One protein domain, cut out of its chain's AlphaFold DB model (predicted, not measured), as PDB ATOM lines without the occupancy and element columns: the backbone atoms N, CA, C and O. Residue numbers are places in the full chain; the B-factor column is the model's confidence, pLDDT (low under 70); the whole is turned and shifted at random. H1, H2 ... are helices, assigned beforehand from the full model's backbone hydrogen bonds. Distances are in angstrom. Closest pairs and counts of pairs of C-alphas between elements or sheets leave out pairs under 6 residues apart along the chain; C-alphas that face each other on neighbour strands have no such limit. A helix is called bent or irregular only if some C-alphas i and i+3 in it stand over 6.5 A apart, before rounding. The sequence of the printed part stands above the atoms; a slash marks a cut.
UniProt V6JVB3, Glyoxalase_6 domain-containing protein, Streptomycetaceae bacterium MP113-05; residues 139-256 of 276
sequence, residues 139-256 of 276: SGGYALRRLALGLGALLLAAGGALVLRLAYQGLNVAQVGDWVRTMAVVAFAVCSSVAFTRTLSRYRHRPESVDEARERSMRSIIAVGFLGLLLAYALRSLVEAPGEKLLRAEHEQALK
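AT A GLANCE: This is residues 139 to 256 of the 276 residues of the protein "Glyoxalase_6 domain-containing protein" of Streptomycetaceae bacterium MP113-05 (UniProt V6JVB3). Two long helices, H1 and H2, run opposite ways and make a narrow V, closed at the turn that joins them, with the shorter H4 packed on both where they spread apart. The kinked H3 packs on H2 with its last residues, and at the far end of the domain residues 248 to 256 of H5 stick out. The printed part has 118 residues with five named helices, in the order H1 H2 H3 H4 H5, and no named strand; the class is all helix. The whole is loose, with a radius of gyration of the C-alphas of 17.9 A, and its outline is flat, spanning 64 by 37 by 16 A.

HOW THE PARTS SIT: The longest helix is H1, residues 142 to 173. It touches H4, residues 226 to 239, with residues 146 to 161 alone; the closest C-alphas, of Gly 150 and Ala 234, are 4.5 A apart. The two run opposite ways at a shallow tilt of 27 degrees. H4 also touches H2, residues 178 to 202, of which residues 191 to 200 alone take part; the closest C-alphas, of Phe 196 and Gly 228, are 4.1 A apart, and the tilt is steep, 39 degrees, the same way. H1 and H2 are close but not clearly touching, with the C-alphas of Leu 171 and Arg 181 closest at 7.3 A, and run opposite ways at a shallow tilt of 16 degrees. H1, H2 and H4 form a bundle, a group of three helices. H3, residues 209 to 224, forms a helical hairpin with H2; their closest C-alphas, of Ala 195 and Ile 222, are 5.6 A apart, and the tilt of 38 degrees, opposite ways, is only just steep. H3 has a kink of 59 degrees near residue 217 and is irregular, with C-alphas 217 and 220 7.1 A apart. H5, residues 244 to 256, touches no helix. In H1, H2 and H5 every O i to N i+4 pair is within hydrogen-bond range; in H3 7 of 12 are, in H4 9 of 10.

IN THESE COORDINATES: H1 begins at C-alpha 142 (9.121, 10.389, -22.654) and is 46.7 A long. H2 measures 36.3 A and ends at C-alpha 202 (26.656, -2.203, -20.674). H3 measures 24.1 A, H4 20.9 A and H5 18.2 A, ending at C-alpha 256 (6.069, -14.161, -15.795).

THE WHOLE: The two C-alphas farthest apart, of Gln 175 and Lys 256, are 64.8 A apart. The printed part has no cut, and no link is long. The mean pLDDT of the printed part is 81.9; residues 139 to 140, 206 to 215, 218, 220 and 222 are under 70.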
ATOM      1  N   SER A 139       4.170   7.164 -22.282       63.19
ATOM      2  CA  SER A 139       3.363   8.312 -21.879       63.19
ATOM      3  C   SER A 139       4.194   9.386 -21.155       63.19
ATOM      4  O   SER A 139       5.371   9.195 -20.840       63.19
ATOM      5  N   GLY A 140       3.601  10.564 -20.925       67.12
ATOM      6  CA  GLY A 140       4.176  11.578 -20.028       67.12
ATOM      7  C   GLY A 140       5.415  12.321 -20.548       67.12
ATOM      8  O   GLY A 140       6.285  12.701 -19.766       67.12
ATOM      9  N   GLY A 141       5.526  12.537 -21.864       73.88
ATOM     10  CA  GLY A 141       6.626  13.326 -22.437       73.88
ATOM     11  C   GLY A 141       7.966  12.584 -22.499       73.88
ATOM     12  O   GLY A 141       9.017  13.221 -22.571       73.88
ATOM     13  N   TYR A 142       7.942  11.248 -22.504       77.31
ATOM     14  CA  TYR A 142       9.121  10.389 -22.654       77.31
ATOM     15  C   TYR A 142      10.044  10.836 -23.803       77.31
ATOM     16  O   TYR A 142      11.250  10.992 -23.607       77.31
ATOM     17  N   ALA A 143       9.478  11.098 -24.987       78.25
ATOM     18  CA  ALA A 143      10.250  11.517 -26.155       78.25
ATOM     19  C   ALA A 143      10.963  12.860 -25.923       78.25
ATOM     20  O   ALA A 143      12.132  12.999 -26.275       78.25
ATOM     21  N   LEU A 144      10.290  13.814 -25.269       82.38
ATOM     22  CA  LEU A 144      10.845  15.130 -24.962       82.38
ATOM     23  C   LEU A 144      12.016  15.026 -23.980       82.38
ATOM     24  O   LEU A 144      13.069  15.602 -24.226       82.38
ATOM     25  N   ARG A 145      11.869  14.249 -22.900       83.44
ATOM     26  CA  ARG A 145      12.941  14.039 -21.907       83.44
ATOM     27  C   ARG A 145      14.141  13.327 -22.513       83.44
ATOM     28  O   ARG A 145      15.279  13.708 -22.260       83.44
ATOM     29  N   ARG A 146      13.883  12.317 -23.343       85.62
ATOM     30  CA  ARG A 146      14.918  11.570 -24.059       85.62
ATOM     31  C   ARG A 146      15.717  12.482 -24.987       85.62
ATOM     32  O   ARG A 146      16.942  12.461 -24.942       85.62
ATOM     33  N   LEU A 147      15.030  13.308 -25.777       84.31
ATOM     34  CA  LEU A 147      15.675  14.293 -26.643       84.31
ATOM     35  C   LEU A 147      16.432  15.346 -25.827       84.31
ATOM     36  O   LEU A 147      17.584  15.623 -26.137       84.31
ATOM     37  N   ALA A 148      15.836  15.876 -24.758       86.00
ATOM     38  CA  ALA A 148      16.469  16.876 -23.902       86.00
ATOM     39  C   ALA A 148      17.761  16.353 -23.253       86.00
ATOM     40  O   ALA A 148      18.783  17.032 -23.283       86.00
ATOM     41  N   LEU A 149      17.750  15.128 -22.719       85.62
ATOM     42  CA  LEU A 149      18.933  14.513 -22.112       85.62
ATOM     43  C   LEU A 149      19.979  14.109 -23.156       85.62
ATOM     44  O   LEU A 149      21.173  14.253 -22.901       85.62
ATOM     45  N   GLY A 150      19.553  13.638 -24.331       87.69
ATOM     46  CA  GLY A 150      20.453  13.369 -25.454       87.69
ATOM     47  C   GLY A 150      21.164  14.634 -25.939       87.69
ATOM     48  O   GLY A 150      22.385  14.636 -26.099       87.69
ATOM     49  N   LEU A 151      20.424  15.736 -26.090       89.38
ATOM     50  CA  LEU A 151      20.968  17.052 -26.430       89.38
ATOM     51  C   LEU A 151      21.882  17.589 -25.324       89.38
ATOM     52  O   LEU A 151      22.967  18.077 -25.624       89.38
ATOM     53  N   GLY A 152      21.496  17.447 -24.055       90.31
ATOM     54  CA  GLY A 152      22.338  17.821 -22.917       90.31
ATOM     55  C   GLY A 152      23.678  17.078 -22.914       90.31
ATOM     56  O   GLY A 152      24.726  17.695 -22.737       90.31
ATOM     57  N   ALA A 153      23.669  15.772 -23.195       90.06
ATOM     58  CA  ALA A 153      24.893  14.983 -23.316       90.06
ATOM     59  C   ALA A 153      25.772  15.431 -24.498       90.06
ATOM     60  O   ALA A 153      26.992  15.509 -24.349       90.06
ATOM     61  N   LEU A 154      25.174  15.777 -25.646       91.00
ATOM     62  CA  LEU A 154      25.909  16.338 -26.788       91.00
ATOM     63  C   LEU A 154      26.526  17.701 -26.466       91.00
ATOM     64  O   LEU A 154      27.677  17.940 -26.821       91.00
ATOM     65  N   LEU A 155      25.797  18.576 -25.770       93.38
ATOM     66  CA  LEU A 155      26.308  19.879 -25.343       93.38
ATOM     67  C   LEU A 155      27.483  19.728 -24.372       93.38
ATOM     68  O   LEU A 155      28.499  20.402 -24.534       93.38
ATOM     69  N   LEU A 156      27.392  18.799 -23.416       92.50
ATOM     70  CA  LEU A 156      28.503  18.476 -22.519       92.50
ATOM     71  C   LEU A 156      29.709  17.910 -23.280       92.50
ATOM     72  O   LEU A 156      30.845  18.283 -22.989       92.50
ATOM     73  N   ALA A 157      29.481  17.053 -24.280       90.69
ATOM     74  CA  ALA A 157      30.555  16.512 -25.110       90.69
ATOM     75  C   ALA A 157      31.235  17.615 -25.935       90.69
ATOM     76  O   ALA A 157      32.463  17.657 -26.011       90.69
ATOM     77  N   ALA A 158      30.453  18.539 -26.501       91.12
ATOM     78  CA  ALA A 158      30.962  19.692 -27.237       91.12
ATOM     79  C   ALA A 158      31.767  20.638 -26.331       91.12
ATOM     80  O   ALA A 158      32.864  21.054 -26.704       91.12
ATOM     81  N   GLY A 159      31.274  20.925 -25.121       93.31
ATOM     82  CA  GLY A 159      32.007  21.698 -24.116       93.31
ATOM     83  C   GLY A 159      33.322  21.027 -23.718       93.31
ATOM     84  O   GLY A 159      34.370  21.669 -23.703       93.31
ATOM     85  N   GLY A 160      33.301  19.711 -23.495       88.81
ATOM     86  CA  GLY A 160      34.502  18.920 -23.234       88.81
ATOM     87  C   GLY A 160      35.519  18.959 -24.375       88.81
ATOM     88  O   GLY A 160      36.710  19.156 -24.139       88.81
ATOM     89  N   ALA A 161      35.054  18.834 -25.620       90.06
ATOM     90  CA  ALA A 161      35.896  18.945 -26.808       90.06
ATOM     91  C   ALA A 161      36.510  20.348 -26.952       90.06
ATOM     92  O   ALA A 161      37.668  20.473 -27.349       90.06
ATOM     93  N   LEU A 162      35.765  21.400 -26.595       92.69
ATOM     94  CA  LEU A 162      36.266  22.773 -26.598       92.69
ATOM     95  C   LEU A 162      37.385  22.964 -25.567       92.69
ATOM     96  O   LEU A 162      38.433  23.510 -25.906       92.69
ATOM     97  N   VAL A 163      37.201  22.472 -24.340       90.31
ATOM     98  CA  VAL A 163      38.242  22.509 -23.298       90.31
ATOM     99  C   VAL A 163      39.488  21.752 -23.753       90.31
ATOM    100  O   VAL A 163      40.598  22.267 -23.636       90.31
ATOM    101  N   LEU A 164      39.315  20.565 -24.339       88.00
ATOM    102  CA  LEU A 164      40.434  19.772 -24.843       88.00
ATOM    103  C   LEU A 164      41.169  20.481 -25.988       88.00
ATOM    104  O   LEU A 164      42.396  20.458 -26.048       88.00
ATOM    105  N   ARG A 165      40.429  21.162 -26.869       90.19
ATOM    106  CA  ARG A 165      41.002  21.994 -27.931       90.19
ATOM    107  C   ARG A 165      41.836  23.140 -27.357       90.19
ATOM    108  O   ARG A 165      42.934  23.375 -27.855       90.19
ATOM    109  N   LEU A 166      41.348  23.831 -26.327       91.50
ATOM    110  CA  LEU A 166      42.091  24.905 -25.656       91.50
ATOM    111  C   LEU A 166      43.352  24.366 -24.965       91.50
ATOM    112  O   LEU A 166      44.427  24.943 -25.115       91.50
ATOM    113  N   ALA A 167      43.252  23.222 -24.285       86.75
ATOM    114  CA  ALA A 167      44.403  22.555 -23.677       86.75
ATOM    115  C   ALA A 167      45.460  22.178 -24.729       86.75
ATOM    116  O   ALA A 167      46.649  22.444 -24.549       86.75
ATOM    117  N   TYR A 168      45.027  21.636 -25.869       87.69
ATOM    118  CA  TYR A 168      45.905  21.311 -26.993       87.69
ATOM    119  C   TYR A 168      46.583  22.554 -27.591       87.69
ATOM    120  O   TYR A 168      47.771  22.525 -27.909       87.69
ATOM    121  N   GLN A 169      45.855  23.669 -27.715       88.25
ATOM    122  CA  GLN A 169      46.428  24.949 -28.136       88.25
ATOM    123  C   GLN A 169      47.473  25.463 -27.135       88.25
ATOM    124  O   GLN A 169      48.518  25.946 -27.562       88.25
ATOM    125  N   GLY A 170      47.246  25.295 -25.829       85.50
ATOM    126  CA  GLY A 170      48.234  25.606 -24.792       85.50
ATOM    127  C   GLY A 170      49.528  24.799 -24.941       85.50
ATOM    128  O   GLY A 170      50.613  25.376 -24.903       85.50
ATOM    129  N   LEU A 171      49.429  23.489 -25.212       84.00
ATOM    130  CA  LEU A 171      50.605  22.657 -25.517       84.00
ATOM    131  C   LEU A 171      51.363  23.145 -26.761       84.00
ATOM    132  O   LEU A 171      52.589  23.050 -26.807       84.00
ATOM    133  N   ASN A 172      50.648  23.661 -27.762       83.19
ATOM    134  CA  ASN A 172      51.265  24.202 -28.971       83.19
ATOM    135  C   ASN A 172      52.069  25.481 -28.681       83.19
ATOM    136  O   ASN A 172      53.177  25.639 -29.185       83.19
ATOM    137  N   VAL A 173      51.537  26.367 -27.833       85.31
ATOM    138  CA  VAL A 173      52.221  27.604 -27.413       85.31
ATOM    139  C   VAL A 173      53.442  27.303 -26.538       85.31
ATOM    140  O   VAL A 173      54.460  27.976 -26.657       85.31
ATOM    141  N   ALA A 174      53.378  26.255 -25.717       83.94
ATOM    142  CA  ALA A 174      54.477  25.826 -24.852       83.94
ATOM    143  C   ALA A 174      55.647  25.141 -25.596       83.94
ATOM    144  O   ALA A 174      56.548  24.620 -24.944       83.94
ATOM    145  N   GLN A 175      55.642  25.118 -26.940       84.00
ATOM    146  CA  GLN A 175      56.666  24.471 -27.779       84.00
ATOM    147  C   GLN A 175      56.943  23.012 -27.383       84.00
ATOM    148  O   GLN A 175      58.047  22.490 -27.533       84.00
ATOM    149  N   VAL A 176      55.912  22.324 -26.887       80.06
ATOM    150  CA  VAL A 176      55.995  20.895 -26.600       80.06
ATOM    151  C   VAL A 176      56.195  20.165 -27.927       80.06
ATOM    152  O   VAL A 176      55.424  20.376 -28.873       80.06
ATOM    153  N   GLY A 177      57.230  19.321 -27.992       87.44
ATOM    154  CA  GLY A 177      57.608  18.597 -29.205       87.44
ATOM    155  C   GLY A 177      56.447  17.801 -29.809       87.44
ATOM    156  O   GLY A 177      55.621  17.227 -29.091       87.44
ATOM    157  N   ASP A 178      56.398  17.744 -31.141       88.44
ATOM    158  CA  ASP A 178      55.283  17.157 -31.902       88.44
ATOM    159  C   ASP A 178      54.982  15.696 -31.529       88.44
ATOM    160  O   ASP A 178      53.832  15.251 -31.568       88.44
ATOM    161  N   TRP A 179      55.990  14.944 -31.086       89.19
ATOM    162  CA  TRP A 179      55.810  13.564 -30.641       89.19
ATOM    163  C   TRP A 179      54.979  13.444 -29.352       89.19
ATOM    164  O   TRP A 179      54.037  12.658 -29.278       89.19
ATOM    165  N   VAL A 180      55.246  14.279 -28.345       87.94
ATOM    166  CA  VAL A 180      54.475  14.269 -27.084       87.94
ATOM    167  C   VAL A 180      53.023  14.665 -27.351       87.94
ATOM    168  O   VAL A 180      52.080  14.081 -26.816       87.94
ATOM    169  N   ARG A 181      52.841  15.635 -28.246       86.56
ATOM    170  CA  ARG A 181      51.533  16.116 -28.675       86.56
ATOM    171  C   ARG A 181      50.715  15.032 -29.379       86.56
ATOM    172  O   ARG A 181      49.545  14.840 -29.052       86.56
ATOM    173  N   THR A 182      51.329  14.299 -30.306       89.31
ATOM    174  CA  THR A 182      50.669  13.178 -30.994       89.31
ATOM    175  C   THR A 182      50.325  12.045 -30.026       89.31
ATOM    176  O   THR A 182      49.195  11.555 -30.065       89.31
ATOM    177  N   MET A 183      51.211  11.692 -29.088       89.94
ATOM    178  CA  MET A 183      50.910  10.687 -28.059       89.94
ATOM    179  C   MET A 183      49.716  11.069 -27.179       89.94
ATOM    180  O   MET A 183      48.870  10.218 -26.909       89.94
ATOM    181  N   ALA A 184      49.613  12.332 -26.760       87.44
ATOM    182  CA  ALA A 184      48.496  12.801 -25.942       87.44
ATOM    183  C   ALA A 184      47.149  12.665 -26.675       87.44
ATOM    184  O   ALA A 184      46.171  12.186 -26.097       87.44
ATOM    185  N   VAL A 185      47.107  13.022 -27.966       88.75
ATOM    186  CA  VAL A 185      45.908  12.865 -28.807       88.75
ATOM    187  C   VAL A 185      45.540  11.390 -28.967       88.75
ATOM    188  O   VAL A 185      44.373  11.033 -28.803       88.75
ATOM    189  N   VAL A 186      46.522  10.527 -29.238       91.44
ATOM    190  CA  VAL A 186      46.301   9.079 -29.377       91.44
ATOM    191  C   VAL A 186      45.779   8.483 -28.072       91.44
ATOM    192  O   VAL A 186      44.775   7.775 -28.092       91.44
ATOM    193  N   ALA A 187      46.402   8.800 -26.935       88.44
ATOM    194  CA  ALA A 187      45.970   8.316 -25.627       88.44
ATOM    195  C   ALA A 187      44.520   8.723 -25.335       88.44
ATOM    196  O   ALA A 187      43.697   7.879 -24.979       88.44
ATOM    197  N   PHE A 188      44.172   9.989 -25.572       88.56
ATOM    198  CA  PHE A 188      42.813  10.477 -25.372       88.56
ATOM    199  C   PHE A 188      41.795   9.799 -26.307       88.56
ATOM    200  O   PHE A 188      40.699   9.424 -25.870       88.56
ATOM    201  N   ALA A 189      42.153   9.596 -27.579       89.44
ATOM    202  CA  ALA A 189      41.318   8.888 -28.548       89.44
ATOM    203  C   ALA A 189      41.079   7.427 -28.133       89.44
ATOM    204  O   ALA A 189      39.942   6.949 -28.175       89.44
ATOM    205  N   VAL A 190      42.121   6.735 -27.661       91.25
ATOM    206  CA  VAL A 190      42.026   5.365 -27.137       91.25
ATOM    207  C   VAL A 190      41.142   5.323 -25.890       91.25
ATOM    208  O   VAL A 190      40.204   4.527 -25.844       91.25
ATOM    209  N   CYS A 191      41.365   6.208 -24.912       88.88
ATOM    210  CA  CYS A 191      40.544   6.291 -23.702       88.88
ATOM    211  C   CYS A 191      39.064   6.536 -24.031       88.88
ATOM    212  O   CYS A 191      38.190   5.851 -23.494       88.88
ATOM    213  N   SER A 192      38.781   7.458 -24.955       89.12
ATOM    214  CA  SER A 192      37.418   7.753 -25.409       89.12
ATOM    215  C   SER A 192      36.780   6.557 -26.124       89.12
ATOM    216  O   SER A 192      35.636   6.207 -25.837       89.12
ATOM    217  N   SER A 193      37.517   5.869 -26.999       89.88
ATOM    218  CA  SER A 193      37.031   4.676 -27.710       89.88
ATOM    219  C   SER A 193      36.712   3.512 -26.761       89.88
ATOM    220  O   SER A 193      35.657   2.873 -26.866       89.88
ATOM    221  N   VAL A 194      37.579   3.270 -25.771       88.19
ATOM    222  CA  VAL A 194      37.360   2.240 -24.745       88.19
ATOM    223  C   VAL A 194      36.136   2.577 -23.892       88.19
ATOM    224  O   VAL A 194      35.286   1.708 -23.681       88.19
ATOM    225  N   ALA A 195      36.001   3.828 -23.437       87.00
ATOM    226  CA  ALA A 195      34.838   4.272 -22.667       87.00
ATOM    227  C   ALA A 195      33.531   4.136 -23.469       87.00
ATOM    228  O   ALA A 195      32.537   3.627 -22.946       87.00
ATOM    229  N   PHE A 196      33.546   4.514 -24.750       89.00
ATOM    230  CA  PHE A 196      32.411   4.392 -25.666       89.00
ATOM    231  C   PHE A 196      31.957   2.938 -25.824       89.00
ATOM    232  O   PHE A 196      30.800   2.605 -25.556       89.00
ATOM    233  N   THR A 197      32.889   2.056 -26.194       85.50
ATOM    234  CA  THR A 197      32.603   0.641 -26.466       85.50
ATOM    235  C   THR A 197      32.058  -0.056 -25.222       85.50
ATOM    236  O   THR A 197      31.062  -0.773 -25.296       85.50
ATOM    237  N   ARG A 198      32.645   0.208 -24.048       84.44
ATOM    238  CA  ARG A 198      32.174  -0.360 -22.776       84.44
ATOM    239  C   ARG A 198      30.788   0.134 -22.390       84.44
ATOM    240  O   ARG A 198      29.955  -0.667 -21.974       84.44
ATOM    241  N   THR A 199      30.537   1.431 -22.546       84.94
ATOM    242  CA  THR A 199      29.227   2.026 -22.252       84.94
ATOM    243  C   THR A 199      28.141   1.395 -23.129       84.94
ATOM    244  O   THR A 199      27.090   0.998 -22.631       84.94
ATOM    245  N   LEU A 200      28.420   1.211 -24.421       81.88
ATOM    246  CA  LEU A 200      27.524   0.512 -25.344       81.88
ATOM    247  C   LEU A 200      27.293  -0.951 -24.961       81.88
ATOM    248  O   LEU A 200      26.150  -1.414 -24.997       81.88
ATOM    249  N   SER A 201      28.345  -1.669 -24.567       82.00
ATOM    250  CA  SER A 201      28.236  -3.057 -24.110       82.00
ATOM    251  C   SER A 201      27.378  -3.186 -22.849       82.00
ATOM    252  O   SER A 201      26.543  -4.090 -22.796       82.00
ATOM    253  N   ARG A 202      27.493  -2.251 -21.891       79.31
ATOM    254  CA  ARG A 202      26.656  -2.203 -20.674       79.31
ATOM    255  C   ARG A 202      25.173  -2.015 -20.973       79.31
ATOM    256  O   ARG A 202      24.329  -2.594 -20.304       79.31
ATOM    257  N   TYR A 203      24.819  -1.245 -22.000       80.06
ATOM    258  CA  TYR A 203      23.406  -1.107 -22.379       80.06
ATOM    259  C   TYR A 203      22.815  -2.376 -23.003       80.06
ATOM    260  O   TYR A 203      21.601  -2.437 -23.207       80.06
ATOM    261  N   ARG A 204      23.656  -3.362 -23.342       76.69
ATOM    262  CA  ARG A 204      23.252  -4.638 -23.945       76.69
ATOM    263  C   ARG A 204      23.350  -5.810 -22.965       76.69
ATOM    264  O   ARG A 204      22.608  -6.768 -23.144       76.69
ATOM    265  N   HIS A 205      24.217  -5.729 -21.953       75.94
ATOM    266  CA  HIS A 205      24.497  -6.820 -21.018       75.94
ATOM    267  C   HIS A 205      24.591  -6.311 -19.580       75.94
ATOM    268  O   HIS A 205      25.146  -5.242 -19.326       75.94
ATOM    269  N   ARG A 206      24.081  -7.108 -18.638       67.94
ATOM    270  CA  ARG A 206      24.260  -6.869 -17.205       67.94
ATOM    271  C   ARG A 206      25.712  -7.202 -16.825       67.94
ATOM    272  O   ARG A 206      26.171  -8.267 -17.233       67.94
ATOM    273  N   PRO A 207      26.429  -6.331 -16.095       65.06
ATOM    274  CA  PRO A 207      27.747  -6.682 -15.576       65.06
ATOM    275  C   PRO A 207      27.601  -7.810 -14.547       65.06
ATOM    276  O   PRO A 207      26.700  -7.768 -13.704       65.06
ATOM    277  N   GLU A 208      28.444  -8.837 -14.648       60.81
ATOM    278  CA  GLU A 208      28.513  -9.900 -13.641       60.81
ATOM    279  C   GLU A 208      29.310  -9.410 -12.418       60.81
ATOM    280  O   GLU A 208      30.084  -8.459 -12.511       60.81
ATOM    281  N   SER A 209      29.161 -10.050 -11.255       58.47
ATOM    282  CA  SER A 209      29.831  -9.621 -10.010       58.47
ATOM    283  C   SER A 209      31.364  -9.584 -10.111       58.47
ATOM    284  O   SER A 209      32.020  -8.785  -9.446       58.47
ATOM    285  N   VAL A 210      31.949 -10.401 -10.992       61.97
ATOM    286  CA  VAL A 210      33.391 -10.419 -11.293       61.97
ATOM    287  C   VAL A 210      33.839  -9.137 -12.014       61.97
ATOM    288  O   VAL A 210      34.976  -8.686 -11.849       61.97
ATOM    289  N   ASP A 211      32.941  -8.493 -12.764       62.91
ATOM    290  CA  ASP A 211      33.234  -7.251 -13.478       62.91
ATOM    291  C   ASP A 211      33.269  -6.030 -12.545       62.91
ATOM    292  O   ASP A 211      33.955  -5.056 -12.857       62.91
ATOM    293  N   GLU A 212      32.625  -6.069 -11.373       65.25
ATOM    294  CA  GLU A 212      32.562  -4.926 -10.445       65.25
ATOM    295  C   GLU A 212      33.930  -4.550  -9.848       65.25
ATOM    296  O   GLU A 212      34.263  -3.366  -9.704       65.25
ATOM    297  N   ALA A 213      34.757  -5.550  -9.527       66.38
ATOM    298  CA  ALA A 213      36.119  -5.332  -9.035       66.38
ATOM    299  C   ALA A 213      37.016  -4.724 -10.126       66.38
ATOM    300  O   ALA A 213      37.774  -3.782  -9.875       66.38
ATOM    301  N   ARG A 214      36.873  -5.202 -11.370       66.56
ATOM    302  CA  ARG A 214      37.549  -4.641 -12.547       66.56
ATOM    303  C   ARG A 214      37.057  -3.223 -12.855       66.56
ATOM    304  O   ARG A 214      37.822  -2.382 -13.314       66.56
ATOM    305  N   GLU A 215      35.790  -2.926 -12.595       66.00
ATOM    306  CA  GLU A 215      35.217  -1.596 -12.789       66.00
ATOM    307  C   GLU A 215      35.770  -0.558 -11.815       66.00
ATOM    308  O   GLU A 215      36.025   0.570 -12.238       66.00
ATOM    309  N   ARG A 216      36.009  -0.917 -10.544       72.44
ATOM    310  CA  ARG A 216      36.621  -0.000  -9.565       72.44
ATOM    311  C   ARG A 216      38.001   0.476 -10.008       72.44
ATOM    312  O   ARG A 216      38.256   1.677  -9.956       72.44
ATOM    313  N   SER A 217      38.846  -0.425 -10.506       70.88
ATOM    314  CA  SER A 217      40.189  -0.069 -10.981       70.88
ATOM    315  C   SER A 217      40.175   0.757 -12.272       70.88
ATOM    316  O   SER A 217      41.072   1.565 -12.496       70.88
ATOM    317  N   MET A 218      39.138   0.625 -13.103       63.25
ATOM    318  CA  MET A 218      39.026   1.354 -14.373       63.25
ATOM    319  C   MET A 218      38.226   2.666 -14.286       63.25
ATOM    320  O   MET A 218      38.130   3.373 -15.291       63.25
ATOM    321  N   ARG A 219      37.663   3.033 -13.124       73.69
ATOM    322  CA  ARG A 219      36.894   4.289 -12.957       73.69
ATOM    323  C   ARG A 219      37.707   5.533 -13.327       73.69
ATOM    324  O   ARG A 219      37.167   6.427 -13.976       73.69
ATOM    325  N   SER A 220      38.996   5.561 -12.990       69.06
ATOM    326  CA  SER A 220      39.909   6.653 -13.354       69.06
ATOM    327  C   SER A 220      40.118   6.758 -14.871       69.06
ATOM    328  O   SER A 220      40.102   7.855 -15.422       69.06
ATOM    329  N   ILE A 221      40.213   5.624 -15.572       71.62
ATOM    330  CA  ILE A 221      40.359   5.565 -17.037       71.62
ATOM    331  C   ILE A 221      39.080   6.055 -17.741       71.62
ATOM    332  O   ILE A 221      39.151   6.754 -18.752       71.62
ATOM    333  N   ILE A 222      37.900   5.733 -17.197       66.56
ATOM    334  CA  ILE A 222      36.605   6.175 -17.746       66.56
ATOM    335  C   ILE A 222      36.408   7.685 -17.570       66.56
ATOM    336  O   ILE A 222      35.877   8.330 -18.473       66.56
ATOM    337  N   ALA A 223      36.867   8.258 -16.454       73.62
ATOM    338  CA  ALA A 223      36.796   9.700 -16.220       73.62
ATOM    339  C   ALA A 223      37.588  10.500 -17.274       73.62
ATOM    340  O   ALA A 223      37.129  11.548 -17.720       73.62
ATOM    341  N   VAL A 224      38.728   9.975 -17.740       78.38
ATOM    342  CA  VAL A 224      39.521  10.590 -18.824       78.38
ATOM    343  C   VAL A 224      38.840  10.418 -20.191       78.38
ATOM    344  O   VAL A 224      38.857  11.331 -21.011       78.38
ATOM    345  N   GLY A 225      38.186   9.278 -20.434       82.75
ATOM    346  CA  GLY A 225      37.457   8.972 -21.674       82.75
ATOM    347  C   GLY A 225      36.025   9.522 -21.755       82.75
ATOM    348  O   GLY A 225      35.213   8.982 -22.511       82.75
ATOM    349  N   PHE A 226      35.681  10.557 -20.982       87.44
ATOM    350  CA  PHE A 226      34.301  11.036 -20.805       87.44
ATOM    351  C   PHE A 226      33.579  11.405 -22.115       87.44
ATOM    352  O   PHE A 226      32.360  11.241 -22.208       87.44
ATOM    353  N   LEU A 227      34.313  11.832 -23.153       88.50
ATOM    354  CA  LEU A 227      33.756  12.080 -24.489       88.50
ATOM    355  C   LEU A 227      33.073  10.831 -25.062       88.50
ATOM    356  O   LEU A 227      31.973  10.916 -25.602       88.50
ATOM    357  N   GLY A 228      33.695   9.662 -24.900       86.00
ATOM    358  CA  GLY A 228      33.133   8.390 -25.344       86.00
ATOM    359  C   GLY A 228      31.869   7.997 -24.581       86.00
ATOM    360  O   GLY A 228      30.912   7.515 -25.182       86.00
ATOM    361  N   LEU A 229      31.830   8.249 -23.272       89.31
ATOM    362  CA  LEU A 229      30.648   8.011 -22.436       89.31
ATOM    363  C   LEU A 229      29.457   8.867 -22.893       89.31
ATOM    364  O   LEU A 229      28.364   8.341 -23.117       89.31
ATOM    365  N   LEU A 230      29.676  10.175 -23.063       88.94
ATOM    366  CA  LEU A 230      28.636  11.121 -23.474       88.94
ATOM    367  C   LEU A 230      28.140  10.837 -24.893       88.94
ATOM    368  O   LEU A 230      26.933  10.860 -25.134       88.94
ATOM    369  N   LEU A 231      29.045  10.501 -25.817       87.31
ATOM    370  CA  LEU A 231      28.676  10.138 -27.183       87.31
ATOM    371  C   LEU A 231      27.866   8.835 -27.225       87.31
ATOM    372  O   LEU A 231      26.855   8.764 -27.922       87.31
ATOM    373  N   ALA A 232      28.263   7.818 -26.453       87.44
ATOM    374  CA  ALA A 232      27.507   6.569 -26.340       87.44
ATOM    375  C   ALA A 232      26.107   6.813 -25.766       87.44
ATOM    376  O   ALA A 232      25.130   6.248 -26.259       87.44
ATOM    377  N   TYR A 233      25.998   7.673 -24.749       88.06
ATOM    378  CA  TYR A 233      24.718   8.076 -24.176       88.06
ATOM    379  C   TYR A 233      23.839   8.800 -25.208       88.06
ATOM    380  O   TYR A 233      22.697   8.393 -25.427       88.06
ATOM    381  N   ALA A 234      24.379   9.814 -25.890       87.06
ATOM    382  CA  ALA A 234      23.664  10.595 -26.896       87.06
ATOM    383  C   ALA A 234      23.169   9.720 -28.058       87.06
ATOM    384  O   ALA A 234      21.970   9.698 -28.336       87.06
ATOM    385  N   LEU A 235      24.053   8.935 -28.682       85.31
ATOM    386  CA  LEU A 235      23.684   8.049 -29.790       85.31
ATOM    387  C   LEU A 235      22.629   7.028 -29.372       85.31
ATOM    388  O   LEU A 235      21.678   6.779 -30.113       85.31
ATOM    389  N   ARG A 236      22.760   6.453 -28.170       84.25
ATOM    390  CA  ARG A 236      21.781   5.481 -27.684       84.25
ATOM    391  C   ARG A 236      20.422   6.128 -27.452       84.25
ATOM    392  O   ARG A 236      19.423   5.561 -27.897       84.25
ATOM    393  N   SER A 237      20.410   7.315 -26.841       83.00
ATOM    394  CA  SER A 237      19.197   8.077 -26.527       83.00
ATOM    395  C   SER A 237      18.366   8.448 -27.761       83.00
ATOM    396  O   SER A 237      17.159   8.621 -27.638       83.00
ATOM    397  N   LEU A 238      18.951   8.498 -28.966       77.06
ATOM    398  CA  LEU A 238      18.195   8.742 -30.202       77.06
ATOM    399  C   LEU A 238      17.236   7.595 -30.550       77.06
ATOM    400  O   LEU A 238      16.162   7.835 -31.100       77.06
ATOM    401  N   VAL A 239      17.606   6.358 -30.211       74.62
ATOM    402  CA  VAL A 239      16.833   5.160 -30.562       74.62
ATOM    403  C   VAL A 239      15.928   4.751 -29.400       74.62
ATOM    404  O   VAL A 239      14.711   4.676 -29.556       74.62
ATOM    405  N   GLU A 240      16.501   4.537 -28.217       76.69
ATOM    406  CA  GLU A 240      15.795   4.088 -27.005       76.69
ATOM    407  C   GLU A 240      16.456   4.703 -25.773       76.69
ATOM    408  O   GLU A 240      17.628   5.084 -25.810       76.69
ATOM    409  N   ALA A 241      15.736   4.765 -24.654       76.62
ATOM    410  CA  ALA A 241      16.388   5.104 -23.399       76.62
ATOM    411  C   ALA A 241      17.542   4.106 -23.119       76.62
ATOM    412  O   ALA A 241      17.419   2.905 -23.402       76.62
ATOM    413  N   PRO A 242      18.698   4.571 -22.617       74.62
ATOM    414  CA  PRO A 242      19.822   3.683 -22.349       74.62
ATOM    415  C   PRO A 242      19.425   2.548 -21.390       74.62
ATOM    416  O   PRO A 242      18.870   2.796 -20.327       74.62
ATOM    417  N   GLY A 243      19.670   1.291 -21.786       73.44
ATOM    418  CA  GLY A 243      19.312   0.101 -20.993       73.44
ATOM    419  C   GLY A 243      17.829  -0.305 -21.015       73.44
ATOM    420  O   GLY A 243      17.452  -1.283 -20.375       73.44
ATOM    421  N   GLU A 244      16.982   0.381 -21.784       80.19
ATOM    422  CA  GLU A 244      15.527   0.195 -21.736       80.19
ATOM    423  C   GLU A 244      15.057  -1.226 -22.077       80.19
ATOM    424  O   GLU A 244      14.230  -1.801 -21.374       80.19
ATOM    425  N   LYS A 245      15.613  -1.826 -23.135       78.31
ATOM    426  CA  LYS A 245      15.292  -3.205 -23.536       78.31
ATOM    427  C   LYS A 245      15.633  -4.238 -22.465       78.31
ATOM    428  O   LYS A 245      14.871  -5.182 -22.282       78.31
ATOM    429  N   LEU A 246      16.758  -4.056 -21.773       80.31
ATOM    430  CA  LEU A 246      17.188  -4.962 -20.711       80.31
ATOM    431  C   LEU A 246      16.201  -4.902 -19.539       80.31
ATOM    432  O   LEU A 246      15.673  -5.929 -19.126       80.31
ATOM    433  N   LEU A 247      15.871  -3.688 -19.091       75.44
ATOM    434  CA  LEU A 247      14.919  -3.459 -18.001       75.44
ATOM    435  C   LEU A 247      13.510  -3.970 -18.338       75.44
ATOM    436  O   LEU A 247      12.851  -4.564 -17.487       75.44
ATOM    437  N   ARG A 248      13.058  -3.815 -19.591       79.56
ATOM    438  CA  ARG A 248      11.792  -4.409 -20.061       79.56
ATOM    439  C   ARG A 248      11.817  -5.929 -19.992       79.56
ATOM    440  O   ARG A 248      10.875  -6.524 -19.477       79.56
ATOM    441  N   ALA A 249      12.884  -6.555 -20.484       81.88
ATOM    442  CA  ALA A 249      13.014  -8.006 -20.452       81.88
ATOM    443  C   ALA A 249      13.003  -8.540 -19.007       81.88
ATOM    444  O   ALA A 249      12.337  -9.536 -18.725       81.88
ATOM    445  N   GLU A 250      13.681  -7.860 -18.079       80.75
ATOM    446  CA  GLU A 250      13.667  -8.202 -16.651       80.75
ATOM    447  C   GLU A 250      12.273  -8.034 -16.033       80.75
ATOM    448  O   GLU A 250      11.790  -8.936 -15.341       80.75
ATOM    449  N   HIS A 251      11.579  -6.936 -16.334       81.00
ATOM    450  CA  HIS A 251      10.217  -6.705 -15.857       81.00
ATOM    451  C   HIS A 251       9.227  -7.741 -16.412       81.00
ATOM    452  O   HIS A 251       8.406  -8.285 -15.674       81.00
ATOM    453  N   GLU A 252       9.339  -8.105 -17.692       82.31
ATOM    454  CA  GLU A 252       8.550  -9.188 -18.284       82.31
ATOM    455  C   GLU A 252       8.832 -10.539 -17.619       82.31
ATOM    456  O   GLU A 252       7.908 -11.327 -17.388       82.31
ATOM    457  N   GLN A 253      10.093 -10.830 -17.290       82.81
ATOM    458  CA  GLN A 253      10.452 -12.028 -16.531       82.81
ATOM    459  C   GLN A 253       9.855 -11.994 -15.120       82.81
ATOM    460  O   GLN A 253       9.303 -13.005 -14.676       82.81
ATOM    461  N   ALA A 254       9.900 -10.850 -14.434       79.88
ATOM    462  CA  ALA A 254       9.285 -10.658 -13.122       79.88
ATOM    463  C   ALA A 254       7.760 -10.860 -13.181       79.88
ATOM    464  O   ALA A 254       7.204 -11.606 -12.371       79.88
ATOM    465  N   LEU A 255       7.092 -10.319 -14.205       79.75
ATOM    466  CA  LEU A 255       5.670 -10.553 -14.475       79.75
ATOM    467  C   LEU A 255       5.375 -12.030 -14.746       79.75
ATOM    468  O   LEU A 255       4.403 -12.570 -14.216       79.75
ATOM    469  N   LYS A 256       6.208 -12.718 -15.536       81.25
ATOM    470  CA  LYS A 256       6.069 -14.161 -15.795       81.25
ATOM    471  C   LYS A 256       6.215 -14.972 -14.505       81.25
ATOM    472  O   LYS A 256       5.405 -15.872 -14.282       81.25
TER     473      LYS A 256